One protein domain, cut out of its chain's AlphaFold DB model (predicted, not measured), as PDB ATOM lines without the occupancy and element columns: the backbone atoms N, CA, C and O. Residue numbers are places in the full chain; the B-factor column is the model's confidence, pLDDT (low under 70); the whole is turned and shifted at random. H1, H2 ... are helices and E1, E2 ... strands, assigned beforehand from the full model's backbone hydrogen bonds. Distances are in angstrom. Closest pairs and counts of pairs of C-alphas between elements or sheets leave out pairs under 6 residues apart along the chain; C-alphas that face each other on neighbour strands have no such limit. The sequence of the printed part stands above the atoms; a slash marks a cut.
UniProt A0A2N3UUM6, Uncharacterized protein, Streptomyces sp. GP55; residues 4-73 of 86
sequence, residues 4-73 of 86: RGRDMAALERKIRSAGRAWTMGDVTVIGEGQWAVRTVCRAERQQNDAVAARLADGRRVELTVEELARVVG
ATOM      1  N   ARG A   4     159.523 163.275  95.105       58.72
ATOM      2  CA  ARG A   4     158.356 162.375  94.977       58.72
ATOM      3  C   ARG A   4     157.901 161.703  96.283       58.72
ATOM      4  O   ARG A   4     156.705 161.544  96.496       58.72
ATOM      5  N   GLY A   5     158.830 161.305  97.157       60.81
ATOM      6  CA  GLY A   5     158.492 160.629  98.419       60.81
ATOM      7  C   GLY A   5     157.912 161.558  99.495       60.81
ATOM      8  O   GLY A   5     157.064 161.137 100.280       60.81
ATOM      9  N   ARG A   6     158.326 162.833  99.523       61.81
ATOM     10  CA  ARG A   6     157.788 163.827 100.470       61.81
ATOM     11  C   ARG A   6     156.385 164.279 100.082       61.81
ATOM     12  O   ARG A   6     155.546 164.444 100.968       61.81
ATOM     13  N   ASP A   7     156.129 164.392  98.783       75.62
ATOM     14  CA  ASP A   7     154.818 164.763  98.250       75.62
ATOM     15  C   ASP A   7     153.763 163.697  98.588       75.62
ATOM     16  O   ASP A   7     152.656 164.025  99.015       75.62
ATOM     17  N   MET A   8     154.135 162.413  98.512       75.81
ATOM     18  CA  MET A   8     153.244 161.301  98.854       75.81
ATOM     19  C   MET A   8     152.915 161.254 100.357       75.81
ATOM     20  O   MET A   8     151.746 161.172 100.724       75.81
ATOM     21  N   ALA A   9     153.904 161.407 101.245       80.06
ATOM     22  CA  ALA A   9     153.670 161.398 102.696       80.06
ATOM     23  C   ALA A   9     152.850 162.611 103.193       80.06
ATOM     24  O   ALA A   9     152.126 162.537 104.192       80.06
ATOM     25  N   ALA A  10     152.969 163.763 102.525       76.81
ATOM     26  CA  ALA A  10     152.120 164.924 102.788       76.81
ATOM     27  C   ALA A  10     150.675 164.676 102.326       76.81
ATOM     28  O   ALA A  10     149.733 164.969 103.068       76.81
ATOM     29  N   LEU A  11     150.503 164.072 101.148       77.81
ATOM     30  CA  LEU A  11     149.199 163.697 100.612       77.81
ATOM     31  C   LEU A  11     148.495 162.656 101.494       77.81
ATOM     32  O   LEU A  11     147.332 162.844 101.838       77.81
ATOM     33  N   GLU A  12     149.199 161.620 101.949       78.94
ATOM     34  CA  GLU A  12     148.659 160.611 102.869       78.94
ATOM     35  C   GLU A  12     148.195 161.220 104.195       78.94
ATOM     36  O   GLU A  12     147.118 160.885 104.697       78.94
ATOM     37  N   ARG A  13     148.971 162.157 104.763       76.94
ATOM     38  CA  ARG A  13     148.546 162.907 105.956       76.94
ATOM     39  C   ARG A  13     147.278 163.705 105.695       76.94
ATOM     40  O   ARG A  13     146.393 163.711 106.549       76.94
ATOM     41  N   LYS A  14     147.166 164.339 104.526       73.12
ATOM     42  CA  LYS A  14     145.973 165.094 104.135       73.12
ATOM     43  C   LYS A  14     144.764 164.164 103.988       73.12
ATOM     44  O   LYS A  14     143.710 164.461 104.545       73.12
ATOM     45  N   ILE A  15     144.918 163.013 103.333       75.69
ATOM     46  CA  ILE A  15     143.848 162.012 103.183       75.69
ATOM     47  C   ILE A  15     143.389 161.525 104.562       75.69
ATOM     48  O   ILE A  15     142.204 161.591 104.891       75.69
ATOM     49  N   ARG A  16     144.329 161.155 105.439       74.62
ATOM     50  CA  ARG A  16     144.023 160.718 106.809       74.62
ATOM     51  C   ARG A  16     143.387 161.819 107.659       74.62
ATOM     52  O   ARG A  16     142.573 161.522 108.528       74.62
ATOM     53  N   SER A  17     143.711 163.087 107.404       73.81
ATOM     54  CA  SER A  17     143.112 164.229 108.108       73.81
ATOM     55  C   SER A  17     141.646 164.490 107.739       73.81
ATOM     56  O   SER A  17     140.969 165.249 108.426       73.81
ATOM     57  N   ALA A  18     141.100 163.833 106.716       71.44
ATOM     58  CA  ALA A  18     139.651 163.786 106.531       71.44
ATOM     59  C   ALA A  18     138.998 162.667 107.359       71.44
ATOM     60  O   ALA A  18     137.815 162.761 107.669       71.44
ATOM     61  N   GLY A  19     139.760 161.653 107.797       72.19
ATOM     62  CA  GLY A  19     139.289 160.511 108.603       72.19
ATOM     63  C   GLY A  19     138.343 159.559 107.870       72.19
ATOM     64  O   GLY A  19     137.871 158.595 108.458       72.19
ATOM     65  N   ARG A  20     138.088 159.825 106.589       76.50
ATOM     66  CA  ARG A  20     137.338 159.011 105.633       76.50
ATOM     67  C   ARG A  20     137.925 159.235 104.238       76.50
ATOM     68  O   ARG A  20     138.677 160.193 104.040       76.50
ATOM     69  N   ALA A  21     137.563 158.389 103.276       80.50
ATOM     70  CA  ALA A  21     137.857 158.655 101.870       80.50
ATOM     71  C   ALA A  21     137.256 160.006 101.445       80.50
ATOM     72  O   ALA A  21     136.155 160.360 101.876       80.50
ATOM     73  N   TRP A  22     137.982 160.761 100.619       81.06
ATOM     74  CA  TRP A  22     137.474 162.018 100.078       81.06
ATOM     75  C   TRP A  22     136.359 161.748  99.077       81.06
ATOM     76  O   TRP A  22     136.480 160.895  98.199       81.06
ATOM     77  N   THR A  23     135.285 162.509  99.211       82.62
ATOM     78  CA  THR A  23     134.174 162.554  98.268       82.62
ATOM     79  C   THR A  23     134.289 163.801  97.398       82.62
ATOM     80  O   THR A  23     135.000 164.745  97.743       82.62
ATOM     81  N   MET A  24     133.573 163.842  96.271       81.75
ATOM     82  CA  MET A  24     133.566 165.022  95.397       81.75
ATOM     83  C   MET A  24     133.117 166.293  96.140       81.75
ATOM     84  O   MET A  24     133.643 167.364  95.872       81.75
ATOM     85  N   GLY A  25     132.230 166.165  97.135       83.38
ATOM     86  CA  GLY A  25     131.795 167.281  97.981       83.38
ATOM     87  C   GLY A  25     132.853 167.799  98.966       83.38
ATOM     88  O   GLY A  25     132.676 168.871  99.535       83.38
ATOM     89  N   ASP A  26     133.951 167.067  99.175       82.94
ATOM     90  CA  ASP A  26     135.067 167.523 100.012       82.94
ATOM     91  C   ASP A  26     136.061 168.408  99.236       82.94
ATOM     92  O   ASP A  26     136.877 169.097  99.857       82.94
ATOM     93  N   VAL A  27     136.007 168.384  97.898       86.88
ATOM     94  CA  VAL A  27     136.916 169.110  97.002       86.88
ATOM     95  C   VAL A  27     136.275 170.430  96.580       86.88
ATOM     96  O   VAL A  27     135.150 170.457  96.093       86.88
ATOM     97  N   THR A  28     137.007 171.531  96.721       89.12
ATOM     98  CA  THR A  28     136.567 172.858  96.282       89.12
ATOM     99  C   THR A  28     137.626 173.527  95.417       89.12
ATOM    100  O   THR A  28     138.825 173.353  95.646       89.12
ATOM    101  N   VAL A  29     137.195 174.286  94.414       91.62
ATOM    102  CA  VAL A  29     138.088 175.100  93.582       91.62
ATOM    103  C   VAL A  29     138.440 176.367  94.357       91.62
ATOM    104  O   VAL A  29     137.554 177.043  94.872       91.62
ATOM    105  N   ILE A  30     139.731 176.693  94.444       92.00
ATOM    106  CA  ILE A  30     140.225 177.900  95.139       92.00
ATOM    107  C   ILE A  30     140.926 178.892  94.205       92.00
ATOM    108  O   ILE A  30     141.318 179.971  94.636       92.00
ATOM    109  N   GLY A  31     141.095 178.525  92.937       92.50
ATOM    110  CA  GLY A  31     141.757 179.323  91.912       92.50
ATOM    111  C   GLY A  31     141.869 178.536  90.611       92.50
ATOM    112  O   GLY A  31     141.499 177.361  90.553       92.50
ATOM    113  N   GLU A  32     142.390 179.161  89.559       92.38
ATOM    114  CA  GLU A  32     142.537 178.506  88.257       92.38
ATOM    115  C   GLU A  32     143.448 177.276  88.349       92.38
ATOM    116  O   GLU A  32     144.630 177.363  88.678       92.38
ATOM    117  N   GLY A  33     142.870 176.095  88.110       89.25
ATOM    118  CA  GLY A  33     143.574 174.816  88.233       89.25
ATOM    119  C   GLY A  33     143.949 174.423  89.669       89.25
ATOM    120  O   GLY A  33     144.605 173.398  89.860       89.25
ATOM    121  N   GLN A  34     143.532 175.191  90.681       89.94
ATOM    122  CA  GLN A  34     143.845 174.942  92.084       89.94
ATOM    123  C   GLN A  34     142.628 174.432  92.850       89.94
ATOM    124  O   GLN A  34     141.542 175.011  92.818       89.94
ATOM    125  N   TRP A  35     142.854 173.365  93.610       88.19
ATOM    126  CA  TRP A  35     141.818 172.662  94.348       88.19
ATOM    127  C   TRP A  35     142.248 172.495  95.801       88.19
ATOM    128  O   TRP A  35     143.390 172.127  96.099       88.19
ATOM    129  N   ALA A  36     141.323 172.738  96.716       85.75
ATOM    130  CA  ALA A  36     141.486 172.477  98.131       85.75
ATOM    131  C   ALA A  36     140.579 171.331  98.565       85.75
ATOM    132  O   ALA A  36     139.544 171.059  97.967       85.75
ATOM    133  N   VAL A  37     140.983 170.677  99.648       84.44
ATOM    134  CA  VAL A  37     140.146 169.709 100.347       84.44
ATOM    135  C   VAL A  37     140.031 170.193 101.770       84.44
ATOM    136  O   VAL A  37     141.061 170.474 102.392       84.44
ATOM    137  N   ARG A  38     138.803 170.305 102.276       77.69
ATOM    138  CA  ARG A  38     138.593 170.682 103.670       77.69
ATOM    139  C   ARG A  38     139.091 169.552 104.564       77.69
ATOM    140  O   ARG A  38     138.603 168.428 104.506       77.69
ATOM    141  N   THR A  39     140.071 169.858 105.400       78.88
ATOM    142  CA  THR A  39     140.588 168.937 106.413       78.88
ATOM    143  C   THR A  39     140.039 169.338 107.767       78.88
ATOM    144  O   THR A  39     140.077 170.520 108.100       78.88
ATOM    145  N   VAL A  40     139.582 168.371 108.560       78.19
ATOM    146  CA  VAL A  40     139.151 168.622 109.941       78.19
ATOM    147  C   VAL A  40     140.287 168.276 110.892       78.19
ATOM    148  O   VAL A  40     140.980 167.262 110.723       78.19
ATOM    149  N   CYS A  41     140.511 169.115 111.901       81.94
ATOM    150  CA  CYS A  41     141.531 168.816 112.900       81.94
ATOM    151  C   CYS A  41     141.097 167.628 113.781       81.94
ATOM    152  O   CYS A  41     139.943 167.193 113.766       81.94
ATOM    153  N   ARG A  42     142.026 167.058 114.563       81.69
ATOM    154  CA  ARG A  42     141.708 165.914 115.439       81.69
ATOM    155  C   ARG A  42     140.612 166.250 116.457       81.69
ATOM    156  O   ARG A  42     139.760 165.403 116.695       81.69
ATOM    157  N   ALA A  43     140.643 167.453 117.031       85.12
ATOM    158  CA  ALA A  43     139.660 167.893 118.019       85.12
ATOM    159  C   ALA A  43     138.258 168.006 117.402       85.12
ATOM    160  O   ALA A  43     137.307 167.435 117.925       85.12
ATOM    161  N   GLU A  44     138.152 168.640 116.233       85.75
ATOM    162  CA  GLU A  44     136.897 168.748 115.482       85.75
ATOM    163  C   GLU A  44     136.346 167.369 115.092       85.75
ATOM    164  O   GLU A  44     135.150 167.118 115.208       85.75
ATOM    165  N   ARG A  45     137.218 166.428 114.706       83.94
ATOM    166  CA  ARG A  45     136.805 165.044 114.435       83.94
ATOM    167  C   ARG A  45     136.202 164.372 115.666       83.94
ATOM    168  O   ARG A  45     135.116 163.820 115.570       83.94
ATOM    169  N   GLN A  46     136.873 164.457 116.815       86.81
ATOM    170  CA  GLN A  46     136.367 163.886 118.069       86.81
ATOM    171  C   GLN A  46     135.028 164.504 118.481       86.81
ATOM    172  O   GLN A  46     134.143 163.800 118.963       86.81
ATOM    173  N   GLN A  47     134.861 165.808 118.264       88.25
ATOM    174  CA  GLN A  47     133.590 166.482 118.490       88.25
ATOM    175  C   GLN A  47     132.498 165.953 117.552       88.25
ATOM    176  O   GLN A  47     131.409 165.636 118.027       88.25
ATOM    177  N   ASN A  48     132.787 165.808 116.257       86.19
ATOM    178  CA  ASN A  48     131.841 165.262 115.283       86.19
ATOM    179  C   ASN A  48     131.453 163.814 115.606       86.19
ATOM    180  O   ASN A  48     130.270 163.487 115.554       86.19
ATOM    181  N   ASP A  49     132.407 162.976 116.013       87.44
ATOM    182  CA  ASP A  49     132.140 161.598 116.438       87.44
ATOM    183  C   ASP A  49     131.235 161.573 117.683       87.44
ATOM    184  O   ASP A  49     130.279 160.800 117.754       87.44
ATOM    185  N   ALA A  50     131.465 162.476 118.643       88.69
ATOM    186  CA  ALA A  50     130.612 162.614 119.821       88.69
ATOM    187  C   ALA A  50     129.203 163.131 119.474       88.69
ATOM    188  O   ALA A  50     128.228 162.732 120.107       88.69
ATOM    189  N   VAL A  51     129.068 164.025 118.489       87.19
ATOM    190  CA  VAL A  51     127.760 164.467 117.972       87.19
ATOM    191  C   VAL A  51     127.044 163.313 117.270       87.19
ATOM    192  O   VAL A  51     125.870 163.084 117.546       87.19
ATOM    193  N   ALA A  52     127.740 162.549 116.428       86.75
ATOM    194  CA  ALA A  52     127.177 161.393 115.738       86.75
ATOM    195  C   ALA A  52     126.682 160.326 116.724       86.75
ATOM    196  O   ALA A  52     125.578 159.814 116.557       86.75
ATOM    197  N   ALA A  53     127.444 160.051 117.788       87.81
ATOM    198  CA  ALA A  53     127.016 159.156 118.861       87.81
ATOM    199  C   ALA A  53     125.735 159.660 119.548       87.81
ATOM    200  O   ALA A  53     124.775 158.911 119.683       87.81
ATOM    201  N   ARG A  54     125.662 160.955 119.891       85.75
ATOM    202  CA  ARG A  54     124.455 161.554 120.495       85.75
ATOM    203  C   ARG A  54     123.237 161.508 119.570       85.75
ATOM    204  O   ARG A  54     122.124 161.323 120.051       85.75
ATOM    205  N   LEU A  55     123.437 161.689 118.265       84.88
ATOM    206  CA  LEU A  55     122.371 161.563 117.269       84.88
ATOM    207  C   LEU A  55     121.898 160.110 117.143       84.88
ATOM    208  O   LEU A  55     120.696 159.870 117.065       84.88
ATOM    209  N   ALA A  56     122.827 159.150 117.166       86.19
ATOM    210  CA  ALA A  56     122.523 157.722 117.130       86.19
ATOM    211  C   ALA A  56     121.799 157.238 118.399       86.19
ATOM    212  O   ALA A  56     120.925 156.381 118.292       86.19
ATOM    213  N   ASP A  57     122.083 157.833 119.566       86.38
ATOM    214  CA  ASP A  57     121.326 157.597 120.806       86.38
ATOM    215  C   ASP A  57     119.830 157.952 120.655       86.38
ATOM    216  O   ASP A  57     119.016 157.565 121.493       86.38
ATOM    217  N   GLY A  58     119.453 158.731 119.630       79.25
ATOM    218  CA  GLY A  58     118.060 159.034 119.294       79.25
ATOM    219  C   GLY A  58     117.330 159.915 120.309       79.25
ATOM    220  O   GLY A  58     116.113 160.083 120.216       79.25
ATOM    221  N   ARG A  59     118.049 160.494 121.278       79.56
ATOM    222  CA  ARG A  59     117.474 161.379 122.296       79.56
ATOM    223  C   ARG A  59     116.964 162.659 121.640       79.56
ATOM    224  O   ARG A  59     117.746 163.474 121.158       79.56
ATOM    225  N   ARG A  60     115.643 162.832 121.639       78.88
ATOM    226  CA  ARG A  60     114.969 164.070 121.237       78.88
ATOM    227  C   ARG A  60     114.655 164.888 122.483       78.88
ATOM    228  O   ARG A  60     114.235 164.329 123.492       78.88
ATOM    229  N   VAL A  61     114.879 166.193 122.399       78.62
ATOM    230  CA  VAL A  61     114.532 167.162 123.441       78.62
ATOM    231  C   VAL A  61     113.631 168.197 122.787       78.62
ATOM    232  O   VAL A  61     113.984 168.733 121.738       78.62
ATOM    233  N   GLU A  62     112.465 168.437 123.374       87.19
ATOM    234  CA  GLU A  62     111.605 169.554 122.990       87.19
ATOM    235  C   GLU A  62     112.104 170.808 123.707       87.19
ATOM    236  O   GLU A  62     112.335 170.783 124.915       87.19
ATOM    237  N   LEU A  63     112.319 171.878 122.945       86.94
ATOM    238  CA  LEU A  63     112.703 173.189 123.458       86.94
ATOM    239  C   LEU A  63     111.789 174.229 122.824       86.94
ATOM    240  O   LEU A  63     111.471 174.145 121.634       86.94
ATOM    241  N   THR A  64     111.403 175.220 123.615       91.19
ATOM    242  CA  THR A  64     110.797 176.445 123.093       91.19
ATOM    243  C   THR A  64     111.826 177.245 122.284       91.19
ATOM    244  O   THR A  64     113.040 177.040 122.401       91.19
ATOM    245  N   VAL A  65     111.359 178.155 121.426       88.56
ATOM    246  CA  VAL A  65     112.238 178.977 120.575       88.56
ATOM    247  C   VAL A  65     113.146 179.863 121.437       88.56
ATOM    248  O   VAL A  65     114.319 180.058 121.118       88.56
ATOM    249  N   GLU A  66     112.630 180.325 122.570       88.38
ATOM    250  CA  GLU A  66     113.316 181.149 123.559       88.38
ATOM    251  C   GLU A  66     114.429 180.367 124.275       88.38
ATOM    252  O   GLU A  66     115.544 180.866 124.460       88.38
ATOM    253  N   GLU A  67     114.161 179.113 124.651       88.44
ATOM    254  CA  GLU A  67     115.166 178.226 125.245       88.44
ATOM    255  C   GLU A  67     116.264 177.873 124.243       88.44
ATOM    256  O   GLU A  67     117.446 177.881 124.596       88.44
ATOM    257  N   LEU A  68     115.896 177.620 122.984       89.88
ATOM    258  CA  LEU A  68     116.863 177.385 121.918       89.88
ATOM    259  C   LEU A  68     117.760 178.611 121.717       89.88
ATOM    260  O   LEU A  68     118.979 178.452 121.700       89.88
ATOM    261  N   ALA A  69     117.180 179.813 121.631       87.81
ATOM    262  CA  ALA A  69     117.909 181.074 121.473       87.81
ATOM    263  C   ALA A  69     118.947 181.285 122.583       87.81
ATOM    264  O   ALA A  69     120.110 181.579 122.299       87.81
ATOM    265  N   ARG A  70     118.561 181.028 123.842       85.56
ATOM    266  CA  ARG A  70     119.474 181.102 124.991       85.56
ATOM    267  C   ARG A  70     120.641 180.119 124.869       85.56
ATOM    268  O   ARG A  70     121.765 180.472 125.219       85.56
ATOM    269  N   VAL A  71     120.393 178.899 124.390       87.88
ATOM    270  CA  VAL A  71     121.431 177.865 124.232       87.88
ATOM    271  C   VAL A  71     122.382 178.181 123.077       87.88
ATOM    272  O   VAL A  71     123.586 177.972 123.215       87.88
ATOM    273  N   VAL A  72     121.873 178.692 121.951       84.94
ATOM    274  CA  VAL A  72     122.710 179.056 120.792       84.94
ATOM    275  C   VAL A  72     123.384 180.424 120.941       84.94
ATOM    276  O   VAL A  72     124.192 180.793 120.092       84.94
ATOM    277  N   GLY A  73     123.082 181.161 122.016       80.00
ATOM    278  CA  GLY A  73     123.624 182.498 122.255       80.00
ATOM    279  C   GLY A  73     123.125 183.534 121.247       80.00
ATOM    280  O   GLY A  73     123.813 184.524 121.010       80.00
TER     281      GLY A  73
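This is residues 4 to 73 of the 86 residues of an uncharacterized protein of Streptomyces sp. GP55 (UniProt A0A2N3UUM6). An open, extended chain with no packed core: two 15-residue helices, H1 and H2, follow one another along the length, and a small strand hairpin, E1 and E2, stands to one side between them in the chain. A short third helix, H3, lies at the other end of the length from the start of H1, apart from the other named elements. The printed part has 70 residues, with three named helices and two named strands in the order H1, E1, E2, H2, H3, a mostly helix class, and one antiparallel sheet, E1 - E2. The whole is extended, with a radius of gyration of the C-alphas of 18.0 A, and spans 56 by 28 by 20 A, only just a rod.

H1, residues 4 to 18, begins at C-alpha 4 at (158.356, 162.375, 94.977) and is 22.0 A long. E1 holds residues 27 to 31 and E2 residues 34 to 37. H2, residues 42 to 56, begins at C-alpha 42 at (141.708, 165.914, 115.439) and is 20.9 A long. H3, residues 65 to 72, ends at C-alpha 72 at (122.710, 179.056, 120.792).

H1 and H2 are close but not clearly touching; their closest C-alphas, those of Ser 17 and Arg 42, are 7.7 A apart. They run the same way at a shallow tilt of 34 degrees, only just short of steep. E1 and E2 form a hairpin, antiparallel at 146 degrees, with N 28 and O 36 at 2.9 A and N 36 and O 28 at 2.8 A, within hydrogen-bond range. H1 and E2 are only just apart, at 8.3 A between their closest C-alphas. H2 and H3 are apart. In H1, H2 and H3 every O i to N i+4 pair is within hydrogen-bond range.

The two C-alphas farthest apart, those of Arg 4 and Thr 64, are 57.0 A apart. Residues 4 to 12, 49 to 62 and 64 to 70 stand free. The printed part has no cut, and no link is long. Mean pLDDT of the printed part is 82.5; residues 4 to 6 are under 70.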